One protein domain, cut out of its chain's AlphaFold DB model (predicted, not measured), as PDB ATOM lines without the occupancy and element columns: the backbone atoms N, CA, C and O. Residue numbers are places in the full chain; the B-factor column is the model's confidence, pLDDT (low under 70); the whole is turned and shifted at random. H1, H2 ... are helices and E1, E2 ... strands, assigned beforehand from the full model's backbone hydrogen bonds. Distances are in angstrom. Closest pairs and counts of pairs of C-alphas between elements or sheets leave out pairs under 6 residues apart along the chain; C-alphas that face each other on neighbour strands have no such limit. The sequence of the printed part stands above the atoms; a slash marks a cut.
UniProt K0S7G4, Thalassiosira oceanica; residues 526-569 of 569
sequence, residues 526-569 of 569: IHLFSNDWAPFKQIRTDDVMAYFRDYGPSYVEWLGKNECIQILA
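AT A GLANCE: This is residues 526 to 569 of the 569 residues of a protein of Thalassiosira oceanica (UniProt K0S7G4). A narrow ribbon of two short parallel strands, E1 and E2, makes one side of a small elongated loop of chain; the helix H2 packs over the ribbon with residues 541 to 545, mostly over E2, while the small helix H1 lies farther along on the way out from E1. After E2 the last stretch, residues 559 to 569, has no named element and folds back past E1 on the side away from E2. The printed part has 44 residues, with two named helices and two named strands in the order E1, H1, H2, E2; the sheet has the order E1, E2, parallel, and the class is mixed, helices and strands, though under half of the residues are in named elements. The whole is compact, with a radius of gyration of the C-alphas of 10.5 A, and its outline, 29 by 19 by 12 A, is only just elongated.

HOW THE PARTS SIT: E1, residues 526 to 528, and E2, residues 555 to 558, are parallel neighbour strands, with 24 degrees between their directions. The C-alphas of His 527 and Glu 557 face each other at 5.0 A. N 528 and O 557 are within hydrogen-bond range at 3.0 A, and so are N 557 and O 526 at 2.9 A. Between these strands along the chain come H1, residues 533 to 536, and H2, residues 541 to 547. Together E1, H1, H2 and E2 form a strand-helix-strand unit, two parallel neighbour strands with helices between them, and its crossover is right-handed. The closest C-alphas of H2 and E2 are those of Thr 541 and Val 556, 6.5 A apart. H2 is apart from E1, and H1 is apart from both E2 and H2. In H2 every O i to N i+4 pair is within hydrogen-bond range; H1 is too short for such a pair, and its one O i to N i+3 pair is within range.

IN THESE COORDINATES: E1 begins at C-alpha 526, (76.632, 16.050, -7.038), and measures 6.3 A from first to last C-alpha. H1, residues 533 to 536, measures 5.1 A. H2 runs 10.0 A from C-alpha 541 at (83.159, 20.497, -13.591) to C-alpha 547. E2 measures 9.9 A and ends at C-alpha 558, (84.563, 13.455, -8.264).

THE WHOLE: The two C-alphas farthest apart, those of Asp 550 and Asn 562, are 29.8 A from each other, while those of Ile 526 and Ala 569, the first and last printed, are 6.6 A apart. The printed part has no cut, and residue 569 is the chain's last. The links E1 to H1 and H1 to H2 are tight, and the link H2 to E2, 7 residues, is short. The mean pLDDT of the printed part is 71.2, and residues 531 to 534 and 560 to 569 are under 70.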
ATOM      1  N   ILE A 526      76.712  17.079  -5.996       82.31
ATOM      2  CA  ILE A 526      76.632  16.050  -7.038       82.31
ATOM      3  C   ILE A 526      77.858  15.157  -6.917       82.31
ATOM      4  O   ILE A 526      78.989  15.639  -7.015       82.31
ATOM      5  N   HIS A 527      77.630  13.858  -6.757       80.69
ATOM      6  CA  HIS A 527      78.682  12.853  -6.791       80.69
ATOM      7  C   HIS A 527      78.764  12.256  -8.197       80.69
ATOM      8  O   HIS A 527      77.801  11.656  -8.676       80.69
ATOM      9  N   LEU A 528      79.902  12.442  -8.874       76.81
ATOM     10  CA  LEU A 528      80.139  11.893 -10.211       76.81
ATOM     11  C   LEU A 528      81.194  10.800 -10.182       76.81
ATOM     12  O   LEU A 528      82.278  10.986  -9.632       76.81
ATOM     13  N   PHE A 529      80.883   9.701 -10.860       73.44
ATOM     14  CA  PHE A 529      81.735   8.530 -10.978       73.44
ATOM     15  C   PHE A 529      81.796   8.067 -12.448       73.44
ATOM     16  O   PHE A 529      80.758   8.054 -13.113       73.44
ATOM     17  N   SER A 530      82.966   7.633 -12.958       74.44
ATOM     18  CA  SER A 530      83.053   6.935 -14.257       74.44
ATOM     19  C   SER A 530      83.880   5.654 -14.308       74.44
ATOM     20  O   SER A 530      84.926   5.537 -13.685       74.44
ATOM     21  N   ASN A 531      83.392   4.720 -15.131       54.66
ATOM     22  CA  ASN A 531      84.001   3.447 -15.515       54.66
ATOM     23  C   ASN A 531      85.087   3.626 -16.567       54.66
ATOM     24  O   ASN A 531      86.083   2.913 -16.561       54.66
ATOM     25  N   ASP A 532      84.865   4.551 -17.498       62.31
ATOM     26  CA  ASP A 532      85.760   4.765 -18.620       62.31
ATOM     27  C   ASP A 532      86.539   6.058 -18.394       62.31
ATOM     28  O   ASP A 532      85.965   7.149 -18.305       62.31
ATOM     29  N   TRP A 533      87.861   5.926 -18.267       57.25
ATOM     30  CA  TRP A 533      88.753   7.058 -18.036       57.25
ATOM     31  C   TRP A 533      88.734   7.998 -19.253       57.25
ATOM     32  O   TRP A 533      88.689   9.223 -19.097       57.25
ATOM     33  N   ALA A 534      88.739   7.466 -20.478       69.00
ATOM     34  CA  ALA A 534      88.973   8.286 -21.667       69.00
ATOM     35  C   ALA A 534      87.863   9.331 -21.929       69.00
ATOM     36  O   ALA A 534      88.211  10.497 -22.142       69.00
ATOM     37  N   PRO A 535      86.562   8.997 -21.833       71.56
ATOM     38  CA  PRO A 535      85.478   9.975 -21.895       71.56
ATOM     39  C   PRO A 535      85.410  10.852 -20.640       71.56
ATOM     40  O   PRO A 535      85.120  12.040 -20.737       71.56
ATOM     41  N   PHE A 536      85.718  10.307 -19.459       74.00
ATOM     42  CA  PHE A 536      85.575  11.038 -18.194       74.00
ATOM     43  C   PHE A 536      86.544  12.211 -18.061       74.00
ATOM     44  O   PHE A 536      86.172  13.259 -17.545       74.00
ATOM     45  N   LYS A 537      87.757  12.088 -18.618       74.00
ATOM     46  CA  LYS A 537      88.715  13.203 -18.728       74.00
ATOM     47  C   LYS A 537      88.194  14.382 -19.560       74.00
ATOM     48  O   LYS A 537      88.750  15.471 -19.454       74.00
ATOM     49  N   GLN A 538      87.184  14.167 -20.403       82.50
ATOM     50  CA  GLN A 538      86.620  15.208 -21.263       82.50
ATOM     51  C   GLN A 538      85.484  15.982 -20.582       82.50
ATOM     52  O   GLN A 538      85.145  17.071 -21.039       82.50
ATOM     53  N   ILE A 539      84.917  15.459 -19.491       82.56
ATOM     54  CA  ILE A 539      83.838  16.119 -18.751       82.56
ATOM     55  C   ILE A 539      84.461  17.092 -17.749       82.56
ATOM     56  O   ILE A 539      85.176  16.682 -16.835       82.56
ATOM     57  N   ARG A 540      84.189  18.392 -17.896       87.31
ATOM     58  CA  ARG A 540      84.656  19.410 -16.944       87.31
ATOM     59  C   ARG A 540      83.598  19.671 -15.882       87.31
ATOM     60  O   ARG A 540      82.401  19.608 -16.157       87.31
ATOM     61  N   THR A 541      84.041  20.061 -14.687       86.00
ATOM     62  CA  THR A 541      83.159  20.497 -13.591       86.00
ATOM     63  C   THR A 541      82.168  21.571 -14.052       86.00
ATOM     64  O   THR A 541      80.999  21.523 -13.681       86.00
ATOM     65  N   ASP A 542      82.605  22.493 -14.912       87.62
ATOM     66  CA  ASP A 542      81.763  23.572 -15.440       87.62
ATOM     67  C   ASP A 542      80.609  23.059 -16.303       87.62
ATOM     68  O   ASP A 542      79.509  23.603 -16.236       87.62
ATOM     69  N   ASP A 543      80.838  22.003 -17.089       90.38
ATOM     70  CA  ASP A 543      79.821  21.431 -17.972       90.38
ATOM     71  C   ASP A 543      78.723  20.744 -17.130       90.38
ATOM     72  O   ASP A 543      77.529  20.899 -17.394       90.38
ATOM     73  N   VAL A 544      79.122  20.080 -16.040       88.75
ATOM     74  CA  VAL A 544      78.219  19.443 -15.065       88.75
ATOM     75  C   VAL A 544      77.430  20.493 -14.283       88.75
ATOM     76  O   VAL A 544      76.205  20.427 -14.210       88.75
ATOM     77  N   MET A 545      78.109  21.501 -13.730       87.38
ATOM     78  CA  MET A 545      77.461  22.584 -12.983       87.38
ATOM     79  C   MET A 545      76.544  23.429 -13.877       87.38
ATOM     80  O   MET A 545      75.532  23.944 -13.409       87.38
ATOM     81  N   ALA A 546      76.863  23.572 -15.167       88.12
ATOM     82  CA  ALA A 546      75.988  24.232 -16.130       88.12
ATOM     83  C   ALA A 546      74.719  23.419 -16.404       88.12
ATOM     84  O   ALA A 546      73.645  24.014 -16.485       88.12
ATOM     85  N   TYR A 547      74.830  22.091 -16.511       89.81
ATOM     86  CA  TYR A 547      73.682  21.204 -16.709       89.81
ATOM     87  C   TYR A 547      72.747  21.192 -15.491       89.81
ATOM     88  O   TYR A 547      71.532  21.287 -15.644       89.81
ATOM     89  N   PHE A 548      73.307  21.151 -14.277       86.38
ATOM     90  CA  PHE A 548      72.530  21.078 -13.035       86.38
ATOM     91  C   PHE A 548      72.251  22.429 -12.364       86.38
ATOM     92  O   PHE A 548      71.787  22.463 -11.225       86.38
ATOM     93  N   ARG A 549      72.491  23.550 -13.051       85.62
ATOM     94  CA  ARG A 549      72.367  24.903 -12.478       85.62
ATOM     95  C   ARG A 549      71.019  25.157 -11.794       85.62
ATOM     96  O   ARG A 549      70.976  25.836 -10.772       85.62
ATOM     97  N   ASP A 550      69.946  24.594 -12.341       83.62
ATOM     98  CA  ASP A 550      68.580  24.826 -11.866       83.62
ATOM     99  C   ASP A 550      68.178  23.914 -10.690       83.62
ATOM    100  O   ASP A 550      67.147  24.144 -10.061       83.62
ATOM    101  N   TYR A 551      69.002  22.916 -10.348       78.44
ATOM    102  CA  TYR A 551      68.735  21.946  -9.275       78.44
ATOM    103  C   TYR A 551      69.382  22.331  -7.930       78.44
ATOM    104  O   TYR A 551      69.215  21.629  -6.938       78.44
ATOM    105  N   GLY A 552      70.118  23.448  -7.877       79.88
ATOM    106  CA  GLY A 552      70.726  23.980  -6.650       79.88
ATOM    107  C   GLY A 552      71.995  23.310  -6.078       79.88
ATOM    108  O   GLY A 552      72.333  23.651  -4.939       79.88
ATOM    109  N   PRO A 553      72.738  22.417  -6.763       80.19
ATOM    110  CA  PRO A 553      73.999  21.923  -6.224       80.19
ATOM    111  C   PRO A 553      75.047  23.037  -6.242       80.19
ATOM    112  O   PRO A 553      75.125  23.831  -7.181       80.19
ATOM    113  N   SER A 554      75.862  23.106  -5.192       78.38
ATOM    114  CA  SER A 554      76.873  24.156  -5.042       78.38
ATOM    115  C   SER A 554      78.263  23.722  -5.504       78.38
ATOM    116  O   SER A 554      79.091  24.585  -5.794       78.38
ATOM    117  N   TYR A 555      78.520  22.417  -5.623       79.56
ATOM    118  CA  TYR A 555      79.769  21.882  -6.162       79.56
ATOM    119  C   TYR A 555      79.657  20.405  -6.588       79.56
ATOM    120  O   TYR A 555      78.725  19.695  -6.202       79.56
ATOM    121  N   VAL A 556      80.639  19.946  -7.370       86.19
ATOM    122  CA  VAL A 556      80.773  18.560  -7.853       86.19
ATOM    123  C   VAL A 556      81.895  17.860  -7.093       86.19
ATOM    124  O   VAL A 556      83.004  18.389  -6.999       86.19
ATOM    125  N   GLU A 557      81.621  16.666  -6.577       82.38
ATOM    126  CA  GLU A 557      82.606  15.792  -5.944       82.38
ATOM    127  C   GLU A 557      82.887  14.595  -6.861       82.38
ATOM    128  O   GLU A 557      82.010  13.773  -7.134       82.38
ATOM    129  N   TRP A 558      84.117  14.521  -7.368       83.44
ATOM    130  CA  TRP A 558      84.563  13.455  -8.264       83.44
ATOM    131  C   TRP A 558      84.990  12.244  -7.438       83.44
ATOM    132  O   TRP A 558      86.035  12.258  -6.786       83.44
ATOM    133  N   LEU A 559      84.172  11.198  -7.463       70.69
ATOM    134  CA  LEU A 559      84.452   9.938  -6.792       70.69
ATOM    135  C   LEU A 559      85.008   8.985  -7.847       70.69
ATOM    136  O   LEU A 559      84.282   8.551  -8.727       70.69
ATOM    137  N   GLY A 560      86.305   8.691  -7.816       57.06
ATOM    138  CA  GLY A 560      86.868   7.666  -8.693       57.06
ATOM    139  C   GLY A 560      88.380   7.728  -8.852       57.06
ATOM    140  O   GLY A 560      88.917   8.653  -9.459       57.06
ATOM    141  N   LYS A 561      89.049   6.668  -8.379       48.03
ATOM    142  CA  LYS A 561      90.248   6.140  -9.037       48.03
ATOM    143  C   LYS A 561      90.059   4.740  -9.632       48.03
ATOM    144  O   LYS A 561      90.997   4.359 -10.302       48.03
ATOM    145  N   ASN A 562      88.927   4.033  -9.449       42.88
ATOM    146  CA  ASN A 562      88.540   2.791 -10.159       42.88
ATOM    147  C   ASN A 562      87.061   2.392  -9.868       42.88
ATOM    148  O   ASN A 562      86.658   2.452  -8.710       42.88
ATOM    149  N   GLU A 563      86.316   1.992 -10.923       36.28
ATOM    150  CA  GLU A 563      85.074   1.151 -11.005       36.28
ATOM    151  C   GLU A 563      83.613   1.650 -10.679       36.28
ATOM    152  O   GLU A 563      83.214   1.805  -9.532       36.28
ATOM    153  N   CYS A 564      82.787   1.738 -11.750       39.06
ATOM    154  CA  CYS A 564      81.309   1.846 -11.979       39.06
ATOM    155  C   CYS A 564      80.481   3.171 -12.014       39.06
ATOM    156  O   CYS A 564      80.170   3.756 -10.988       39.06
ATOM    157  N   ILE A 565      79.964   3.574 -13.207       39.53
ATOM    158  CA  ILE A 565      79.091   4.768 -13.432       39.53
ATOM    159  C   ILE A 565      77.689   4.596 -12.820       39.53
ATOM    160  O   ILE A 565      76.898   3.791 -13.311       39.53
ATOM    161  N   GLN A 566      77.334   5.460 -11.866       39.88
ATOM    162  CA  GLN A 566      75.956   5.804 -11.490       39.88
ATOM    163  C   GLN A 566      75.877   7.309 -11.177       39.88
ATOM    164  O   GLN A 566      76.803   7.869 -10.593       39.88
ATOM    165  N   ILE A 567      74.779   7.964 -11.567       44.78
ATOM    166  CA  ILE A 567      74.469   9.350 -11.183       44.78
ATOM    167  C   ILE A 567      73.384   9.276 -10.110       44.78
ATOM    168  O   ILE A 567      72.262   8.869 -10.405       44.78
ATOM    169  N   LEU A 568      73.723   9.644  -8.874       45.31
ATOM    170  CA  LEU A 568      72.763   9.836  -7.786       45.31
ATOM    171  C   LEU A 568      72.520  11.342  -7.648       45.31
ATOM    172  O   LEU A 568      73.459  12.085  -7.357       45.31
ATOM    173  N   ALA A 569      71.287  11.770  -7.916       46.22
ATOM    174  CA  ALA A 569      70.800  13.131  -7.701       46.22
ATOM    175  C   ALA A 569      69.888  13.170  -6.472       46.22
ATOM    176  O   ALA A 569      69.115  12.197  -6.299       46.22
TER     177      ALA A 569